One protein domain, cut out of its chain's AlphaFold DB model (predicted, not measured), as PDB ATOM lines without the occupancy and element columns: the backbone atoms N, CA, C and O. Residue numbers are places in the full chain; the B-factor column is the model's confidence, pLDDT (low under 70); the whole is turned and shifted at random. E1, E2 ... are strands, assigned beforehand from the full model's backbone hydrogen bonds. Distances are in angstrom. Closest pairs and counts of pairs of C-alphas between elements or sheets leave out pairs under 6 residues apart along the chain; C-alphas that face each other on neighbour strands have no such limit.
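Overview. This is residues 2 to 43 of the 108 residues of an uncharacterized protein of archaeon (UniProt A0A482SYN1). With little regular structure, this is a single narrow sheet of three strands, a long loop, residues 16 to 27, beyond one end of E2 and E3, and a tail, residues 36 to 43, that sticks out. E1, E2 and E3, in that order, form a meander, each strand the antiparallel neighbour of the one before. The 42 printed residues, 16 of them in named strands, hold no named helix; the class is all strand. The whole is loose, radius of gyration of the C-alphas 12.0 A, spanning 33 by 22 by 18 A.

Arrangement. E1, residues 2 to 4, forms an antiparallel hairpin with E2, residues 9 to 15, at 169 degrees; find N 2 and O 11 within hydrogen-bond range, 2.9 A. E2 and E3, residues 28 to 33, form another at 155 degrees, with N 12 and O 31 at 2.8 A.

Along the chain. Find C-alpha 2 at (-32.251, -48.344, -2.990), where E1 begins. E2 runs 20.0 A from first to last C-alpha; E3 runs 16.2 A to C-alpha 33 at (-36.924, -39.302, 0.686).

Size, cuts and confidence. The farthest C-alphas, Glu 6 and Glu 19, are 34.0 A apart. The E2 to E3 link is long. The printed part has no cut, and no printed residue is under 70 in pLDDT.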
ATOM      1  N   GLU A   2     -31.245 -47.403  -2.502       88.56
ATOM      2  CA  GLU A   2     -32.251 -48.344  -2.990       88.56
ATOM      3  C   GLU A   2     -33.440 -47.523  -3.492       88.56
ATOM      4  O   GLU A   2     -33.946 -46.676  -2.758       88.56
ATOM      5  N   PHE A   3     -33.836 -47.726  -4.748       87.69
ATOM      6  CA  PHE A   3     -34.985 -47.059  -5.358       87.69
ATOM      7  C   PHE A   3     -36.042 -48.101  -5.708       87.69
ATOM      8  O   PHE A   3     -35.745 -49.054  -6.430       87.69
ATOM      9  N   ASP A   4     -37.255 -47.911  -5.198       86.88
ATOM     10  CA  ASP A   4     -38.411 -48.740  -5.512       86.88
ATOM     11  C   ASP A   4     -39.253 -48.045  -6.591       86.88
ATOM     12  O   ASP A   4     -39.824 -46.974  -6.382       86.88
ATOM     13  N   VAL A   5     -39.331 -48.667  -7.768       80.38
ATOM     14  CA  VAL A   5     -40.075 -48.145  -8.924       80.38
ATOM     15  C   VAL A   5     -41.594 -48.230  -8.704       80.38
ATOM     16  O   VAL A   5     -42.350 -47.377  -9.185       80.38
ATOM     17  N   GLU A   6     -42.067 -49.243  -7.978       80.31
ATOM     18  CA  GLU A   6     -43.492 -49.470  -7.739       80.31
ATOM     19  C   GLU A   6     -44.032 -48.509  -6.686       80.31
ATOM     20  O   GLU A   6     -45.077 -47.886  -6.895       80.31
ATOM     21  N   GLN A   7     -43.295 -48.331  -5.593       79.25
ATOM     22  CA  GLN A   7     -43.655 -47.403  -4.521       79.25
ATOM     23  C   GLN A   7     -43.217 -45.964  -4.812       79.25
ATOM     24  O   GLN A   7     -43.709 -45.036  -4.176       79.25
ATOM     25  N   CYS A   8     -42.349 -45.764  -5.813       80.31
ATOM     26  CA  CYS A   8     -41.714 -44.480  -6.105       80.31
ATOM     27  C   CYS A   8     -40.993 -43.909  -4.866       80.31
ATOM     28  O   CYS A   8     -40.991 -42.696  -4.650       80.31
ATOM     29  N   SER A   9     -40.401 -44.789  -4.052       86.25
ATOM     30  CA  SER A   9     -39.703 -44.445  -2.813       86.25
ATOM     31  C   SER A   9     -38.192 -44.584  -2.989       86.25
ATOM     32  O   SER A   9     -37.687 -45.464  -3.693       86.25
ATOM     33  N   LEU A  10     -37.446 -43.671  -2.365       89.88
ATOM     34  CA  LEU A  10     -35.988 -43.647  -2.416       89.88
ATOM     35  C   LEU A  10     -35.422 -43.738  -1.002       89.88
ATOM     36  O   LEU A  10     -35.651 -42.858  -0.173       89.88
ATOM     37  N   ARG A  11     -34.619 -44.775  -0.756       91.12
ATOM     38  CA  ARG A  11     -33.926 -45.006   0.512       91.12
ATOM     39  C   ARG A  11     -32.419 -44.812   0.373       91.12
ATOM     40  O   ARG A  11     -31.739 -45.425  -0.460       91.12
ATOM     41  N   LEU A  12     -31.877 -43.970   1.242       90.56
ATOM     42  CA  LEU A  12     -30.465 -43.621   1.315       90.56
ATOM     43  C   LEU A  12     -29.888 -44.137   2.632       90.56
ATOM     44  O   LEU A  12     -30.250 -43.662   3.700       90.56
ATOM     45  N   ASN A  13     -28.971 -45.098   2.548       90.25
ATOM     46  CA  ASN A  13     -28.233 -45.606   3.704       90.25
ATOM     47  C   ASN A  13     -26.862 -44.933   3.742       90.25
ATOM     48  O   ASN A  13     -26.162 -44.926   2.726       90.25
ATOM     49  N   GLY A  14     -26.460 -44.415   4.899       89.44
ATOM     50  CA  GLY A  14     -25.138 -43.819   5.061       89.44
ATOM     51  C   GLY A  14     -24.764 -43.537   6.516       89.44
ATOM     52  O   GLY A  14     -25.631 -43.553   7.394       89.44
ATOM     53  N   PRO A  15     -23.469 -43.299   6.785       89.56
ATOM     54  CA  PRO A  15     -22.999 -42.896   8.099       89.56
ATOM     55  C   PRO A  15     -23.385 -41.445   8.390       89.56
ATOM     56  O   PRO A  15     -23.348 -40.579   7.514       89.56
ATOM     57  N   ASN A  16     -23.710 -41.165   9.647       87.06
ATOM     58  CA  ASN A  16     -23.971 -39.808  10.087       87.06
ATOM     59  C   ASN A  16     -22.671 -38.983  10.145       87.06
ATOM     60  O   ASN A  16     -21.730 -39.338  10.860       87.06
ATOM     61  N   VAL A  17     -22.635 -37.874   9.403       84.56
ATOM     62  CA  VAL A  17     -21.479 -36.964   9.289       84.56
ATOM     63  C   VAL A  17     -21.601 -35.709  10.160       84.56
ATOM     64  O   VAL A  17     -20.665 -34.915  10.215       84.56
ATOM     65  N   ARG A  18     -22.749 -35.496  10.818       80.50
ATOM     66  CA  ARG A  18     -22.982 -34.363  11.726       80.50
ATOM     67  C   ARG A  18     -23.502 -34.849  13.064       80.50
ATOM     68  O   ARG A  18     -24.287 -35.787  13.117       80.50
ATOM     69  N   GLU A  19     -23.097 -34.198  14.142       77.88
ATOM     70  CA  GLU A  19     -23.598 -34.551  15.463       77.88
ATOM     71  C   GLU A  19     -25.113 -34.331  15.519       77.88
ATOM     72  O   GLU A  19     -25.625 -33.311  15.052       77.88
ATOM     73  N   ASN A  20     -25.832 -35.336  16.011       78.62
ATOM     74  CA  ASN A  20     -27.281 -35.330  16.109       78.62
ATOM     75  C   ASN A  20     -27.669 -35.869  17.486       78.62
ATOM     76  O   ASN A  20     -27.066 -36.825  17.970       78.62
ATOM     77  N   GLU A  21     -28.696 -35.287  18.098       77.81
ATOM     78  CA  GLU A  21     -29.155 -35.635  19.450       77.81
ATOM     79  C   GLU A  21     -29.596 -37.105  19.563       77.81
ATOM     80  O   GLU A  21     -29.505 -37.712  20.625       77.81
ATOM     81  N   HIS A  22     -30.030 -37.695  18.446       78.25
ATOM     82  CA  HIS A  22     -30.596 -39.044  18.399       78.25
ATOM     83  C   HIS A  22     -29.636 -40.101  17.835       78.25
ATOM     84  O   HIS A  22     -29.844 -41.295  18.047       78.25
ATOM     85  N   ILE A  23     -28.605 -39.696  17.082       80.31
ATOM     86  CA  ILE A  23     -27.729 -40.609  16.332       80.31
ATOM     87  C   ILE A  23     -26.285 -40.154  16.488       80.31
ATOM     88  O   ILE A  23     -25.923 -39.040  16.106       80.31
ATOM     89  N   ARG A  24     -25.437 -41.050  17.000       83.06
ATOM     90  CA  ARG A  24     -24.017 -40.756  17.216       83.06
ATOM     91  C   ARG A  24     -23.292 -40.530  15.887       83.06
ATOM     92  O   ARG A  24     -23.671 -41.072  14.847       83.06
ATOM     93  N   MET A  25     -22.210 -39.759  15.935       85.38
ATOM     94  CA  MET A  25     -21.300 -39.590  14.799       85.38
ATOM     95  C   MET A  25     -20.806 -40.948  14.286       85.38
ATOM     96  O   MET A  25     -20.427 -41.815  15.074       85.38
ATOM     97  N   GLY A  26     -20.829 -41.142  12.967       82.94
ATOM     98  CA  GLY A  26     -20.390 -42.379  12.314       82.94
ATOM     99  C   GLY A  26     -21.370 -43.555  12.396       82.94
ATOM    100  O   GLY A  26     -21.115 -44.594  11.787       82.94
ATOM    101  N   GLN A  27     -22.500 -43.417  13.095       88.06
ATOM    102  CA  GLN A  27     -23.535 -44.448  13.110       88.06
ATOM    103  C   GLN A  27     -24.312 -44.448  11.788       88.06
ATOM    104  O   GLN A  27     -24.618 -43.392  11.233       88.06
ATOM    105  N   TYR A  28     -24.633 -45.640  11.286       87.62
ATOM    106  CA  TYR A  28     -25.420 -45.796  10.067       87.62
ATOM    107  C   TYR A  28     -26.892 -45.477  10.315       87.62
ATOM    108  O   TYR A  28     -27.483 -45.924  11.298       87.62
ATOM    109  N   HIS A  29     -27.478 -44.733   9.383       87.44
ATOM    110  CA  HIS A  29     -28.896 -44.421   9.352       87.44
ATOM    111  C   HIS A  29     -29.438 -44.546   7.926       87.44
ATOM    112  O   HIS A  29     -28.698 -44.408   6.946       87.44
ATOM    113  N   THR A  30     -30.737 -44.804   7.829       89.06
ATOM    114  CA  THR A  30     -31.474 -44.864   6.571       89.06
ATOM    115  C   THR A  30     -32.416 -43.676   6.510       89.06
ATOM    116  O   THR A  30     -33.305 -43.560   7.346       89.06
ATOM    117  N   ILE A  31     -32.222 -42.809   5.523       88.94
ATOM    118  CA  ILE A  31     -33.120 -41.695   5.227       88.94
ATOM    119  C   ILE A  31     -34.008 -42.111   4.063       88.94
ATOM    120  O   ILE A  31     -33.512 -42.506   3.006       88.94
ATOM    121  N   GLU A  32     -35.315 -42.010   4.255       89.38
ATOM    122  CA  GLU A  32     -36.293 -42.126   3.181       89.38
ATOM    123  C   GLU A  32     -36.629 -40.729   2.655       89.38
ATOM    124  O   GLU A  32     -36.838 -39.790   3.427       89.38
ATOM    125  N   VAL A  33     -36.596 -40.570   1.335       89.31
ATOM    126  CA  VAL A  33     -36.924 -39.302   0.686       89.31
ATOM    127  C   VAL A  33     -38.433 -39.240   0.491       89.31
ATOM    128  O   VAL A  33     -38.995 -39.991  -0.302       89.31
ATOM    129  N   GLU A  34     -39.068 -38.331   1.221       84.19
ATOM    130  CA  GLU A  34     -40.510 -38.094   1.178       84.19
ATOM    131  C   GLU A  34     -40.851 -36.951   0.214       84.19
ATOM    132  O   GLU A  34     -40.083 -36.000   0.043       84.19
ATOM    133  N   VAL A  35     -42.035 -37.029  -0.396       82.69
ATOM    134  CA  VAL A  35     -42.606 -35.918  -1.168       82.69
ATOM    135  C   VAL A  35     -42.995 -34.794  -0.199       82.69
ATOM    136  O   VAL A  35     -43.388 -35.060   0.933       82.69
ATOM    137  N   ASP A  36     -42.844 -33.537  -0.621       83.06
ATOM    138  CA  ASP A  36     -43.140 -32.324   0.165       83.06
ATOM    139  C   ASP A  36     -42.294 -32.107   1.430       83.06
ATOM    140  O   ASP A  36     -42.516 -31.155   2.184       83.06
ATOM    141  N   ARG A  37     -41.251 -32.916   1.637       87.12
ATOM    142  CA  ARG A  37     -40.257 -32.679   2.681       87.12
ATOM    143  C   ARG A  37     -39.008 -32.022   2.092       87.12
ATOM    144  O   ARG A  37     -38.386 -32.593   1.194       87.12
ATOM    145  N   PRO A  38     -38.586 -30.843   2.587       87.69
ATOM    146  CA  PRO A  38     -37.395 -30.188   2.065       87.69
ATOM    147  C   PRO A  38     -36.154 -31.038   2.349       87.69
ATOM    148  O   PRO A  38     -35.899 -31.439   3.487       87.69
ATOM    149  N   LEU A  39     -35.358 -31.275   1.309       87.75
ATOM    150  CA  LEU A  39     -34.122 -32.043   1.377       87.75
ATOM    151  C   LEU A  39     -32.950 -31.184   0.895       87.75
ATOM    152  O   LEU A  39     -33.058 -30.447  -0.083       87.75
ATOM    153  N   LYS A  40     -31.812 -31.280   1.589       89.31
ATOM    154  CA  LYS A  40     -30.583 -30.562   1.238       89.31
ATOM    155  C   LYS A  40     -29.513 -31.544   0.782       89.31
ATOM    156  O   LYS A  40     -29.040 -32.354   1.575       89.31
ATOM    157  N   ILE A  41     -29.089 -31.420  -0.473       89.56
ATOM    158  CA  ILE A  41     -27.992 -32.206  -1.050       89.56
ATOM    159  C   ILE A  41     -26.717 -31.368  -0.999       89.56
ATOM    160  O   ILE A  41     -26.713 -30.203  -1.385       89.56
ATOM    161  N   THR A  42     -25.628 -31.954  -0.507       90.50
ATOM    162  CA  THR A  42     -24.291 -31.351  -0.566       90.50
ATOM    163  C   THR A  42     -23.392 -32.285  -1.362       90.50
ATOM    164  O   THR A  42     -23.321 -33.472  -1.054       90.50
ATOM    165  N   LYS A  43     -22.730 -31.751  -2.384       90.25
ATOM    166  CA  LYS A  43     -21.768 -32.460  -3.227       90.25
ATOM    167  C   LYS A  43     -20.496 -31.620  -3.302       90.25
ATOM    168  O   LYS A  43     -20.578 -30.398  -3.220       90.25
TER     169      LYS A  43